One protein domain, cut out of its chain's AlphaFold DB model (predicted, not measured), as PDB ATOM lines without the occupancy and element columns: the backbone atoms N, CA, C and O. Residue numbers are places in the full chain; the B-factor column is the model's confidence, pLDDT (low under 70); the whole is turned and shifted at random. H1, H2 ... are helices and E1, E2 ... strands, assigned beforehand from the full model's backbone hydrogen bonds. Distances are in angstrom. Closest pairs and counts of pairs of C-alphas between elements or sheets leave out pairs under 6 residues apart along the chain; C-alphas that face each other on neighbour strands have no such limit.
ATOM      1  N   GLU A   2      18.620 -15.011  38.267       97.56
ATOM      2  CA  GLU A   2      19.818 -14.420  37.668       97.56
ATOM      3  C   GLU A   2      20.700 -15.531  37.089       97.56
ATOM      4  O   GLU A   2      21.059 -16.482  37.787       97.56
ATOM      5  N   ILE A   3      21.050 -15.394  35.814       98.12
ATOM      6  CA  ILE A   3      22.037 -16.211  35.120       98.12
ATOM      7  C   ILE A   3      23.274 -15.353  34.881       98.12
ATOM      8  O   ILE A   3      23.165 -14.207  34.444       98.12
ATOM      9  N   ARG A   4      24.455 -15.917  35.124       97.81
ATOM     10  CA  ARG A   4      25.742 -15.295  34.803       97.81
ATOM     11  C   ARG A   4      26.655 -16.337  34.184       97.81
ATOM     12  O   ARG A   4      26.825 -17.414  34.750       97.81
ATOM     13  N   ASN A   5      27.242 -16.037  33.030       96.88
ATOM     14  CA  ASN A   5      28.129 -16.964  32.315       96.88
ATOM     15  C   ASN A   5      27.505 -18.363  32.109       96.88
ATOM     16  O   ASN A   5      28.163 -19.387  32.291       96.88
ATOM     17  N   ARG A   6      26.218 -18.403  31.738       95.56
ATOM     18  CA  ARG A   6      25.395 -19.611  31.542       95.56
ATOM     19  C   ARG A   6      25.170 -20.456  32.802       95.56
ATOM     20  O   ARG A   6      24.739 -21.598  32.688       95.56
ATOM     21  N   GLN A   7      25.428 -19.909  33.988       96.50
ATOM     22  CA  GLN A   7      25.203 -20.579  35.268       96.50
ATOM     23  C   GLN A   7      24.120 -19.853  36.078       96.50
ATOM     24  O   GLN A   7      24.134 -18.619  36.125       96.50
ATOM     25  N   PRO A   8      23.183 -20.574  36.723       96.44
ATOM     26  CA  PRO A   8      22.252 -19.962  37.661       96.44
ATOM     27  C   PRO A   8      23.004 -19.469  38.902       96.44
ATOM     28  O   PRO A   8      23.858 -20.181  39.426       96.44
ATOM     29  N   VAL A   9      22.687 -18.259  39.371       96.00
ATOM     30  CA  VAL A   9      23.380 -17.618  40.505       96.00
ATOM     31  C   VAL A   9      22.481 -17.499  41.730       96.00
ATOM     32  O   VAL A   9      22.884 -17.895  42.816       96.00
ATOM     33  N   ARG A  10      21.278 -16.934  41.569       95.69
ATOM     34  CA  ARG A  10      20.307 -16.723  42.656       95.69
ATOM     35  C   ARG A  10      18.924 -16.367  42.119       95.69
ATOM     36  O   ARG A  10      18.771 -15.917  40.977       95.69
ATOM     37  N   PHE A  11      17.906 -16.495  42.960       95.56
ATOM     38  CA  PHE A  11      16.617 -15.866  42.688       95.56
ATOM     39  C   PHE A  11      16.700 -14.371  43.019       95.56
ATOM     40  O   PHE A  11      17.164 -13.991  44.086       95.56
ATOM     41  N   VAL A  12      16.306 -13.526  42.063       93.50
ATOM     42  CA  VAL A  12      16.208 -12.069  42.270       93.50
ATOM     43  C   VAL A  12      14.883 -11.696  42.919       93.50
ATOM     44  O   VAL A  12      14.841 -10.788  43.728       93.50
ATOM     45  N   GLU A  13      13.836 -12.440  42.570       90.31
ATOM     46  CA  GLU A  13      12.464 -12.312  43.039       90.31
ATOM     47  C   GLU A  13      11.857 -13.715  43.084       90.31
ATOM     48  O   GLU A  13      12.204 -14.575  42.258       90.31
ATOM     49  N   LEU A  14      10.967 -13.944  44.049       87.62
ATOM     50  CA  LEU A  14      10.267 -15.210  44.230       87.62
ATOM     51  C   LEU A  14       8.853 -14.945  44.754       87.62
ATOM     52  O   LEU A  14       8.680 -14.299  45.782       87.62
ATOM     53  N   ILE A  15       7.848 -15.480  44.065       84.19
ATOM     54  CA  ILE A  15       6.467 -15.532  44.551       84.19
ATOM     55  C   ILE A  15       6.168 -16.979  44.921       84.19
ATOM     56  O   ILE A  15       6.328 -17.889  44.102       84.19
ATOM     57  N   GLU A  16       5.725 -17.191  46.156       78.94
ATOM     58  CA  GLU A  16       5.283 -18.503  46.604       78.94
ATOM     59  C   GLU A  16       3.898 -18.823  46.022       78.94
ATOM     60  O   GLU A  16       2.939 -18.066  46.171       78.94
ATOM     61  N   TYR A  17       3.793 -19.963  45.334       67.38
ATOM     62  CA  TYR A  17       2.581 -20.354  44.602       67.38
ATOM     63  C   TYR A  17       1.376 -20.649  45.512       67.38
ATOM     64  O   TYR A  17       0.244 -20.656  45.040       67.38
ATOM     65  N   SER A  18       1.601 -20.899  46.806       62.94
ATOM     66  CA  SER A  18       0.562 -21.264  47.781       62.94
ATOM     67  C   SER A  18      -0.489 -20.166  48.005       62.94
ATOM     68  O   SER A  18      -1.571 -20.466  48.507       62.94
ATOM     69  N   GLY A  19      -0.208 -18.920  47.603       60.50
ATOM     70  CA  GLY A  19      -1.070 -17.761  47.856       60.50
ATOM     71  C   GLY A  19      -1.718 -17.104  46.633       60.50
ATOM     72  O   GLY A  19      -2.288 -16.027  46.791       60.50
ATOM     73  N   THR A  20      -1.625 -17.666  45.418       62.97
ATOM     74  CA  THR A  20      -2.081 -16.959  44.202       62.97
ATOM     75  C   THR A  20      -2.647 -17.866  43.103       62.97
ATOM     76  O   THR A  20      -2.198 -18.991  42.902       62.97
ATOM     77  N   THR A  21      -3.636 -17.358  42.358       65.31
ATOM     78  CA  THR A  21      -4.140 -17.953  41.102       65.31
ATOM     79  C   THR A  21      -3.416 -17.415  39.864       65.31
ATOM     80  O   THR A  21      -3.593 -17.945  38.767       65.31
ATOM     81  N   LEU A  22      -2.608 -16.365  40.031       70.00
ATOM     82  CA  LEU A  22      -1.790 -15.764  38.984       70.00
ATOM     83  C   LEU A  22      -0.511 -16.581  38.795       70.00
ATOM     84  O   LEU A  22       0.182 -16.864  39.768       70.00
ATOM     85  N   ASP A  23      -0.164 -16.893  37.546       81.81
ATOM     86  CA  ASP A  23       1.149 -17.451  37.223       81.81
ATOM     87  C   ASP A  23       2.236 -16.383  37.487       81.81
ATOM     88  O   ASP A  23       2.235 -15.331  36.834       81.81
ATOM     89  N   PRO A  24       3.173 -16.608  38.433       86.31
ATOM     90  CA  PRO A  24       4.238 -15.660  38.738       86.31
ATOM     91  C   PRO A  24       5.087 -15.281  37.528       86.31
ATOM     92  O   PRO A  24       5.497 -14.130  37.394       86.31
ATOM     93  N   LEU A  25       5.350 -16.229  36.625       87.81
ATOM     94  CA  LEU A  25       6.159 -15.968  35.445       87.81
ATOM     95  C   LEU A  25       5.425 -15.048  34.467       87.81
ATOM     96  O   LEU A  25       6.045 -14.153  33.901       87.81
ATOM     97  N   GLU A  26       4.109 -15.206  34.314       88.62
ATOM     98  CA  GLU A  26       3.297 -14.253  33.551       88.62
ATOM     99  C   GLU A  26       3.370 -12.839  34.152       88.62
ATOM    100  O   GLU A  26       3.541 -11.867  33.410       88.62
ATOM    101  N   ALA A  27       3.293 -12.716  35.480       89.12
ATOM    102  CA  ALA A  27       3.399 -11.430  36.167       89.12
ATOM    103  C   ALA A  27       4.753 -10.749  35.907       89.12
ATOM    104  O   ALA A  27       4.793  -9.581  35.517       89.12
ATOM    105  N   TYR A  28       5.856 -11.493  36.043       91.44
ATOM    106  CA  TYR A  28       7.205 -10.973  35.803       91.44
ATOM    107  C   TYR A  28       7.431 -10.544  34.351       91.44
ATOM    108  O   TYR A  28       8.057  -9.512  34.108       91.44
ATOM    109  N   ILE A  29       6.899 -11.298  33.381       92.12
ATOM    110  CA  ILE A  29       6.988 -10.944  31.957       92.12
ATOM    111  C   ILE A  29       6.242  -9.633  31.693       92.12
ATOM    112  O   ILE A  29       6.807  -8.713  31.102       92.12
ATOM    113  N   ARG A  30       4.994  -9.513  32.167       89.81
ATOM    114  CA  ARG A  30       4.174  -8.301  31.983       89.81
ATOM    115  C   ARG A  30       4.783  -7.070  32.653       89.81
ATOM    116  O   ARG A  30       4.624  -5.968  32.139       89.81
ATOM    117  N   ALA A  31       5.481  -7.258  33.770       91.50
ATOM    118  CA  ALA A  31       6.190  -6.199  34.479       91.50
ATOM    119  C   ALA A  31       7.543  -5.819  33.839       91.50
ATOM    120  O   ALA A  31       8.207  -4.913  34.335       91.50
ATOM    121  N   GLY A  32       7.973  -6.490  32.760       92.00
ATOM    122  CA  GLY A  32       9.247  -6.200  32.091       92.00
ATOM    123  C   GLY A  32      10.476  -6.572  32.924       92.00
ATOM    124  O   GLY A  32      11.524  -5.951  32.789       92.00
ATOM    125  N   MET A  33      10.354  -7.567  33.808       94.94
ATOM    126  CA  MET A  33      11.406  -7.948  34.763       94.94
ATOM    127  C   MET A  33      12.365  -9.021  34.224       94.94
ATOM    128  O   MET A  33      13.221  -9.520  34.956       94.94
ATOM    129  N   THR A  34      12.207  -9.427  32.964       96.25
ATOM    130  CA  THR A  34      13.005 -10.472  32.318       96.25
ATOM    131  C   THR A  34      13.988  -9.881  31.308       96.25
ATOM    132  O   THR A  34      13.769  -8.815  30.740       96.25
ATOM    133  N   GLN A  35      15.088 -10.597  31.093       97.44
ATOM    134  CA  GLN A  35      16.106 -10.339  30.074       97.44
ATOM    135  C   GLN A  35      16.424 -11.655  29.342       97.44
ATOM    136  O   GLN A  35      17.583 -12.048  29.181       97.44
ATOM    137  N   ALA A  36      15.387 -12.407  28.967       97.25
ATOM    138  CA  ALA A  36      15.516 -13.743  28.399       97.25
ATOM    139  C   ALA A  36      16.229 -13.731  27.039       97.25
ATOM    140  O   ALA A  36      17.074 -14.594  26.785       97.25
ATOM    141  N   ALA A  37      15.941 -12.743  26.186       96.44
ATOM    142  CA  ALA A  37      16.579 -12.599  24.879       96.44
ATOM    143  C   ALA A  37      18.081 -12.299  25.004       96.44
ATOM    144  O   ALA A  37      18.901 -12.891  24.298       96.44
ATOM    145  N   GLU A  38      18.456 -11.401  25.917       97.25
ATOM    146  CA  GLU A  38      19.857 -11.085  26.192       97.25
ATOM    147  C   GLU A  38      20.583 -12.286  26.800       97.25
ATOM    148  O   GLU A  38      21.628 -12.692  26.288       97.25
ATOM    149  N   CYS A  39      19.979 -12.928  27.803       97.75
ATOM    150  CA  CYS A  39      20.531 -14.114  28.446       97.75
ATOM    151  C   CYS A  39      20.786 -15.251  27.450       97.75
ATOM    152  O   CYS A  39      21.798 -15.945  27.558       97.75
ATOM    153  N   ALA A  40      19.909 -15.443  26.463       95.44
ATOM    154  CA  ALA A  40      20.111 -16.443  25.418       95.44
ATOM    155  C   ALA A  40      21.349 -16.149  24.547       95.44
ATOM    156  O   ALA A  40      22.042 -17.082  24.133       95.44
ATOM    157  N   ARG A  41      21.659 -14.869  24.293       96.12
ATOM    158  CA  ARG A  41      22.812 -14.441  23.479       96.12
ATOM    159  C   ARG A  41      24.122 -14.464  24.263       96.12
ATOM    160  O   ARG A  41      25.111 -15.035  23.806       96.12
ATOM    161  N   THR A  42      24.134 -13.847  25.439       97.69
ATOM    162  CA  THR A  42      25.361 -13.571  26.205       97.69
ATOM    163  C   THR A  42      25.645 -14.641  27.257       97.69
ATOM    164  O   THR A  42      26.785 -14.821  27.680       97.69
ATOM    165  N   GLY A  43      24.619 -15.394  27.665       97.12
ATOM    166  CA  GLY A  43      24.673 -16.260  28.836       97.12
ATOM    167  C   GLY A  43      24.500 -15.509  30.158       97.12
ATOM    168  O   GLY A  43      24.746 -16.110  31.200       97.12
ATOM    169  N   THR A  44      24.105 -14.236  30.139       98.19
ATOM    170  CA  THR A  44      23.902 -13.425  31.344       98.19
ATOM    171  C   THR A  44      22.600 -12.638  31.238       98.19
ATOM    172  O   THR A  44      22.322 -12.042  30.203       98.19
ATOM    173  N   GLY A  45      21.804 -12.644  32.305       97.81
ATOM    174  CA  GLY A  45      20.536 -11.918  32.380       97.81
ATOM    175  C   GLY A  45      19.567 -12.549  33.375       97.81
ATOM    176  O   GLY A  45      19.906 -13.490  34.095       97.81
ATOM    177  N   ILE A  46      18.340 -12.038  33.414       98.00
ATOM    178  CA  ILE A  46      17.280 -12.520  34.303       98.00
ATOM    179  C   ILE A  46      16.275 -13.359  33.512       98.00
ATOM    180  O   ILE A  46      15.646 -12.875  32.577       98.00
ATOM    181  N   ILE A  47      16.080 -14.614  33.914       97.50
ATOM    182  CA  ILE A  47      15.096 -15.520  33.303       97.50
ATOM    183  C   ILE A  47      14.043 -15.979  34.310       97.50
ATOM    184  O   ILE A  47      14.271 -16.003  35.525       97.50
ATOM    185  N   GLY A  48      12.906 -16.432  33.796       95.81
ATOM    186  CA  GLY A  48      11.928 -17.194  34.555       95.81
ATOM    187  C   GLY A  48      12.460 -18.560  34.970       95.81
ATOM    188  O   GLY A  48      13.019 -19.295  34.152       95.81
ATOM    189  N   ALA A  49      12.251 -18.926  36.232       95.75
ATOM    190  CA  ALA A  49      12.532 -20.257  36.753       95.75
ATOM    191  C   ALA A  49      11.602 -20.564  37.929       95.75
ATOM    192  O   ALA A  49      11.165 -19.654  38.628       95.75
ATOM    193  N   GLY A 104       8.964 -22.330  31.326       90.69
ATOM    194  CA  GLY A 104       8.512 -22.624  29.959       90.69
ATOM    195  C   GLY A 104       8.129 -21.387  29.137       90.69
ATOM    196  O   GLY A 104       8.131 -21.449  27.912       90.69
ATOM    197  N   LEU A 105       7.853 -20.249  29.786       92.06
ATOM    198  CA  LEU A 105       7.475 -18.998  29.115       92.06
ATOM    199  C   LEU A 105       8.669 -18.087  28.783       92.06
ATOM    200  O   LEU A 105       8.460 -16.993  28.273       92.06
ATOM    201  N   ASN A 106       9.918 -18.510  29.013       94.75
ATOM    202  CA  ASN A 106      11.094 -17.707  28.641       94.75
ATOM    203  C   ASN A 106      11.155 -17.333  27.141       94.75
ATOM    204  O   ASN A 106      11.512 -16.196  26.840       94.75
ATOM    205  N   PRO A 107      10.766 -18.202  26.182       93.12
ATOM    206  CA  PRO A 107      10.652 -17.783  24.783       93.12
ATOM    207  C   PRO A 107       9.607 -16.681  24.572       93.12
ATOM    208  O   PRO A 107       9.822 -15.772  23.779       93.12
ATOM    209  N   VAL A 108       8.493 -16.722  25.311       93.00
ATOM    210  CA  VAL A 108       7.466 -15.670  25.262       93.00
ATOM    211  C   VAL A 108       7.975 -14.371  25.887       93.00
ATOM    212  O   VAL A 108       7.698 -13.299  25.356       93.00
ATOM    213  N   ALA A 109       8.761 -14.462  26.961       94.75
ATOM    214  CA  ALA A 109       9.439 -13.320  27.563       94.75
ATOM    215  C   ALA A 109      10.312 -12.589  26.532       94.75
ATOM    216  O   ALA A 109      10.170 -11.385  26.359       94.75
ATOM    217  N   ALA A 110      11.108 -13.327  25.751       95.62
ATOM    218  CA  ALA A 110      11.928 -12.757  24.681       95.62
ATOM    219  C   ALA A 110      11.100 -12.067  23.573       95.62
ATOM    220  O   ALA A 110      11.514 -11.039  23.040       95.62
ATOM    221  N   VAL A 111       9.922 -12.602  23.231       94.50
ATOM    222  CA  VAL A 111       8.992 -11.962  22.278       94.50
ATOM    223  C   VAL A 111       8.427 -10.661  22.855       94.50
ATOM    224  O   VAL A 111       8.386  -9.646  22.162       94.50
ATOM    225  N   HIS A 112       8.036 -10.672  24.130       94.25
ATOM    226  CA  HIS A 112       7.541  -9.490  24.832       94.25
ATOM    227  C   HIS A 112       8.618  -8.398  24.967       94.25
ATOM    228  O   HIS A 112       8.347  -7.232  24.695       94.25
ATOM    229  N   GLU A 113       9.854  -8.776  25.308       95.31
ATOM    230  CA  GLU A 113      11.033  -7.894  25.373       95.31
ATOM    231  C   GLU A 113      11.319  -7.190  24.033       95.31
ATOM    232  O   GLU A 113      11.836  -6.076  24.018       95.31
ATOM    233  N   ALA A 114      10.930  -7.792  22.902       95.44
ATOM    234  CA  ALA A 114      11.028  -7.189  21.572       95.44
ATOM    235  C   ALA A 114       9.879  -6.208  21.239       95.44
ATOM    236  O   ALA A 114       9.753  -5.773  20.094       95.44
ATOM    237  N   GLY A 115       9.011  -5.880  22.202       93.69
ATOM    238  CA  GLY A 115       7.869  -4.978  22.019       93.69
ATOM    239  C   GLY A 115       6.666  -5.614  21.316       93.69
ATOM    240  O   GLY A 115       5.717  -4.915  20.957       93.69
ATOM    241  N   ILE A 116       6.672  -6.936  21.116       93.25
ATOM    242  CA  ILE A 116       5.562  -7.654  20.486       93.25
ATOM    243  C   ILE A 116       4.525  -7.987  21.555       93.25
ATOM    244  O   ILE A 116       4.811  -8.643  22.555       93.25
ATOM    245  N   ARG A 117       3.281  -7.554  21.334       86.06
ATOM    246  CA  ARG A 117       2.180  -7.812  22.265       86.06
ATOM    247  C   ARG A 117       1.835  -9.302  22.280       86.06
ATOM    248  O   ARG A 117       1.401  -9.841  21.266       86.06
ATOM    249  N   VAL A 118       1.956  -9.943  23.444       83.56
ATOM    250  CA  VAL A 118       1.613 -11.360  23.628       83.56
ATOM    251  C   VAL A 118       0.416 -11.516  24.563       83.56
ATOM    252  O   VAL A 118       0.325 -10.859  25.598       83.56
ATOM    253  N   GLY A 119      -0.514 -12.398  24.194       81.19
ATOM    254  CA  GLY A 119      -1.554 -12.887  25.093       81.19
ATOM    255  C   GLY A 119      -1.096 -14.174  25.767       81.19
ATOM    256  O   GLY A 119      -0.903 -15.179  25.089       81.19
ATOM    257  N   LEU A 120      -0.934 -14.149  27.088       76.38
ATOM    258  CA  LEU A 120      -0.645 -15.333  27.894       76.38
ATOM    259  C   LEU A 120      -1.956 -15.895  28.456       76.38
ATOM    260  O   LEU A 120      -2.818 -15.149  28.920       76.38
ATOM    261  N   ARG A 121      -2.123 -17.216  28.353       74.69
ATOM    262  CA  ARG A 121      -3.218 -17.966  28.975       74.69
ATOM    263  C   ARG A 121      -2.628 -19.177  29.678       74.69
ATOM    264  O   ARG A 121      -2.208 -20.132  29.027       74.69
ATOM    265  N   SER A 122      -2.588 -19.110  30.998       67.19
ATOM    266  CA  SER A 122      -2.129 -20.208  31.845       67.19
ATOM    267  C   SER A 122      -3.165 -21.341  31.885       67.19
ATOM    268  O   SER A 122      -4.360 -21.092  31.741       67.19
ATOM    269  N   LEU A 123      -2.703 -22.586  32.069       66.81
ATOM    270  CA  LEU A 123      -3.548 -23.790  32.195       66.81
ATOM    271  C   LEU A 123      -4.505 -24.030  31.006       66.81
ATOM    272  O   LEU A 123      -5.654 -24.421  31.187       66.81
ATOM    273  N   ALA A 124      -4.030 -23.809  29.777       70.56
ATOM    274  CA  ALA A 124      -4.873 -23.885  28.582       70.56
ATOM    275  C   ALA A 124      -5.377 -25.305  28.236       70.56
ATOM    276  O   ALA A 124      -6.447 -25.427  27.644       70.56
ATOM    277  N   GLY A 125      -4.638 -26.369  28.586       84.00
ATOM    278  CA  GLY A 125      -5.063 -27.753  28.341       84.00
ATOM    279  C   GLY A 125      -3.921 -28.764  28.217       84.00
ATOM    280  O   GLY A 125      -2.771 -28.472  28.543       84.00
ATOM    281  N   LEU A 126      -4.263 -29.961  27.736       89.50
ATOM    282  CA  LEU A 126      -3.323 -31.026  27.377       89.50
ATOM    283  C   LEU A 126      -3.137 -31.059  25.855       89.50
ATOM    284  O   LEU A 126      -4.088 -30.829  25.110       89.50
TER     285      LEU A 126
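This is residues 2 to 49 and 104 to 126 of the 150 residues of the protein "DUF128 domain-containing protein" of Lentisphaerae bacterium (UniProt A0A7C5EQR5). Two short helices, H2 and H3, pack nearly at a right angle, with H1 near H3 and running the same way; a small hairpin of two strands, E1 and E2, lies off to one side, beyond H2. Two long strings without a named element, residues 11 to 23 and 114 to 126, run round the outside. The 71 printed residues hold two named strands and then three named helices, in the order E1, E2, H1, H2, H3, and the sheet E1 - E2 is antiparallel. The class is mixed, helices and strands, with under half of the residues in named elements. The whole is compact, with a radius of gyration of the C-alphas of 12.5 A and spans of 33 by 28 by 25 A.

E1 is residues 2 to 4, from C-alpha 2 at (19.818, -14.420, 37.668), and E2 is residues 7 to 10, 9.7 A long. H1 is residues 24 to 30, 10.0 A; H2 is residues 36 to 42, 10.1 A; H3 is residues 106 to 113, 10.3 A, ending at C-alpha 113 at (11.033, -7.894, 25.373).

E1 and E2 form a hairpin, antiparallel at 142 degrees, with N 2 and O 10 2.9 A apart, within hydrogen-bond range. Residues 2 to 3 of E1 also pair antiparallel with residues 45 to 46. The closest C-alphas of E1 and H2, Ile 3 and Cys 39, are 7.2 A apart. H2 and H3 touch, about perpendicular at 82 degrees; their closest C-alphas, Ala 37 and Ala 110, are 4.7 A apart. H1 and H3 only just touch, with 3 pairs of C-alphas within 8 A, the closest those of Ile 29 and Ala 109 at 5.6 A; they run the same way at a shallow tilt of 25 degrees. H1 and H2 are apart. In H1, H2 and H3 every O i to N i+4 pair is within hydrogen-bond range.

The two C-alphas farthest apart, Asn 5 and Gly 125, are 35.1 A apart. Residues 50 to 103 are not printed, and C-alphas 49 and 104 are 8.2 A apart across the cut. The link from E2 to H1 is long. The model's pLDDT is under 70 at residues 17 to 21 and 122 to 123.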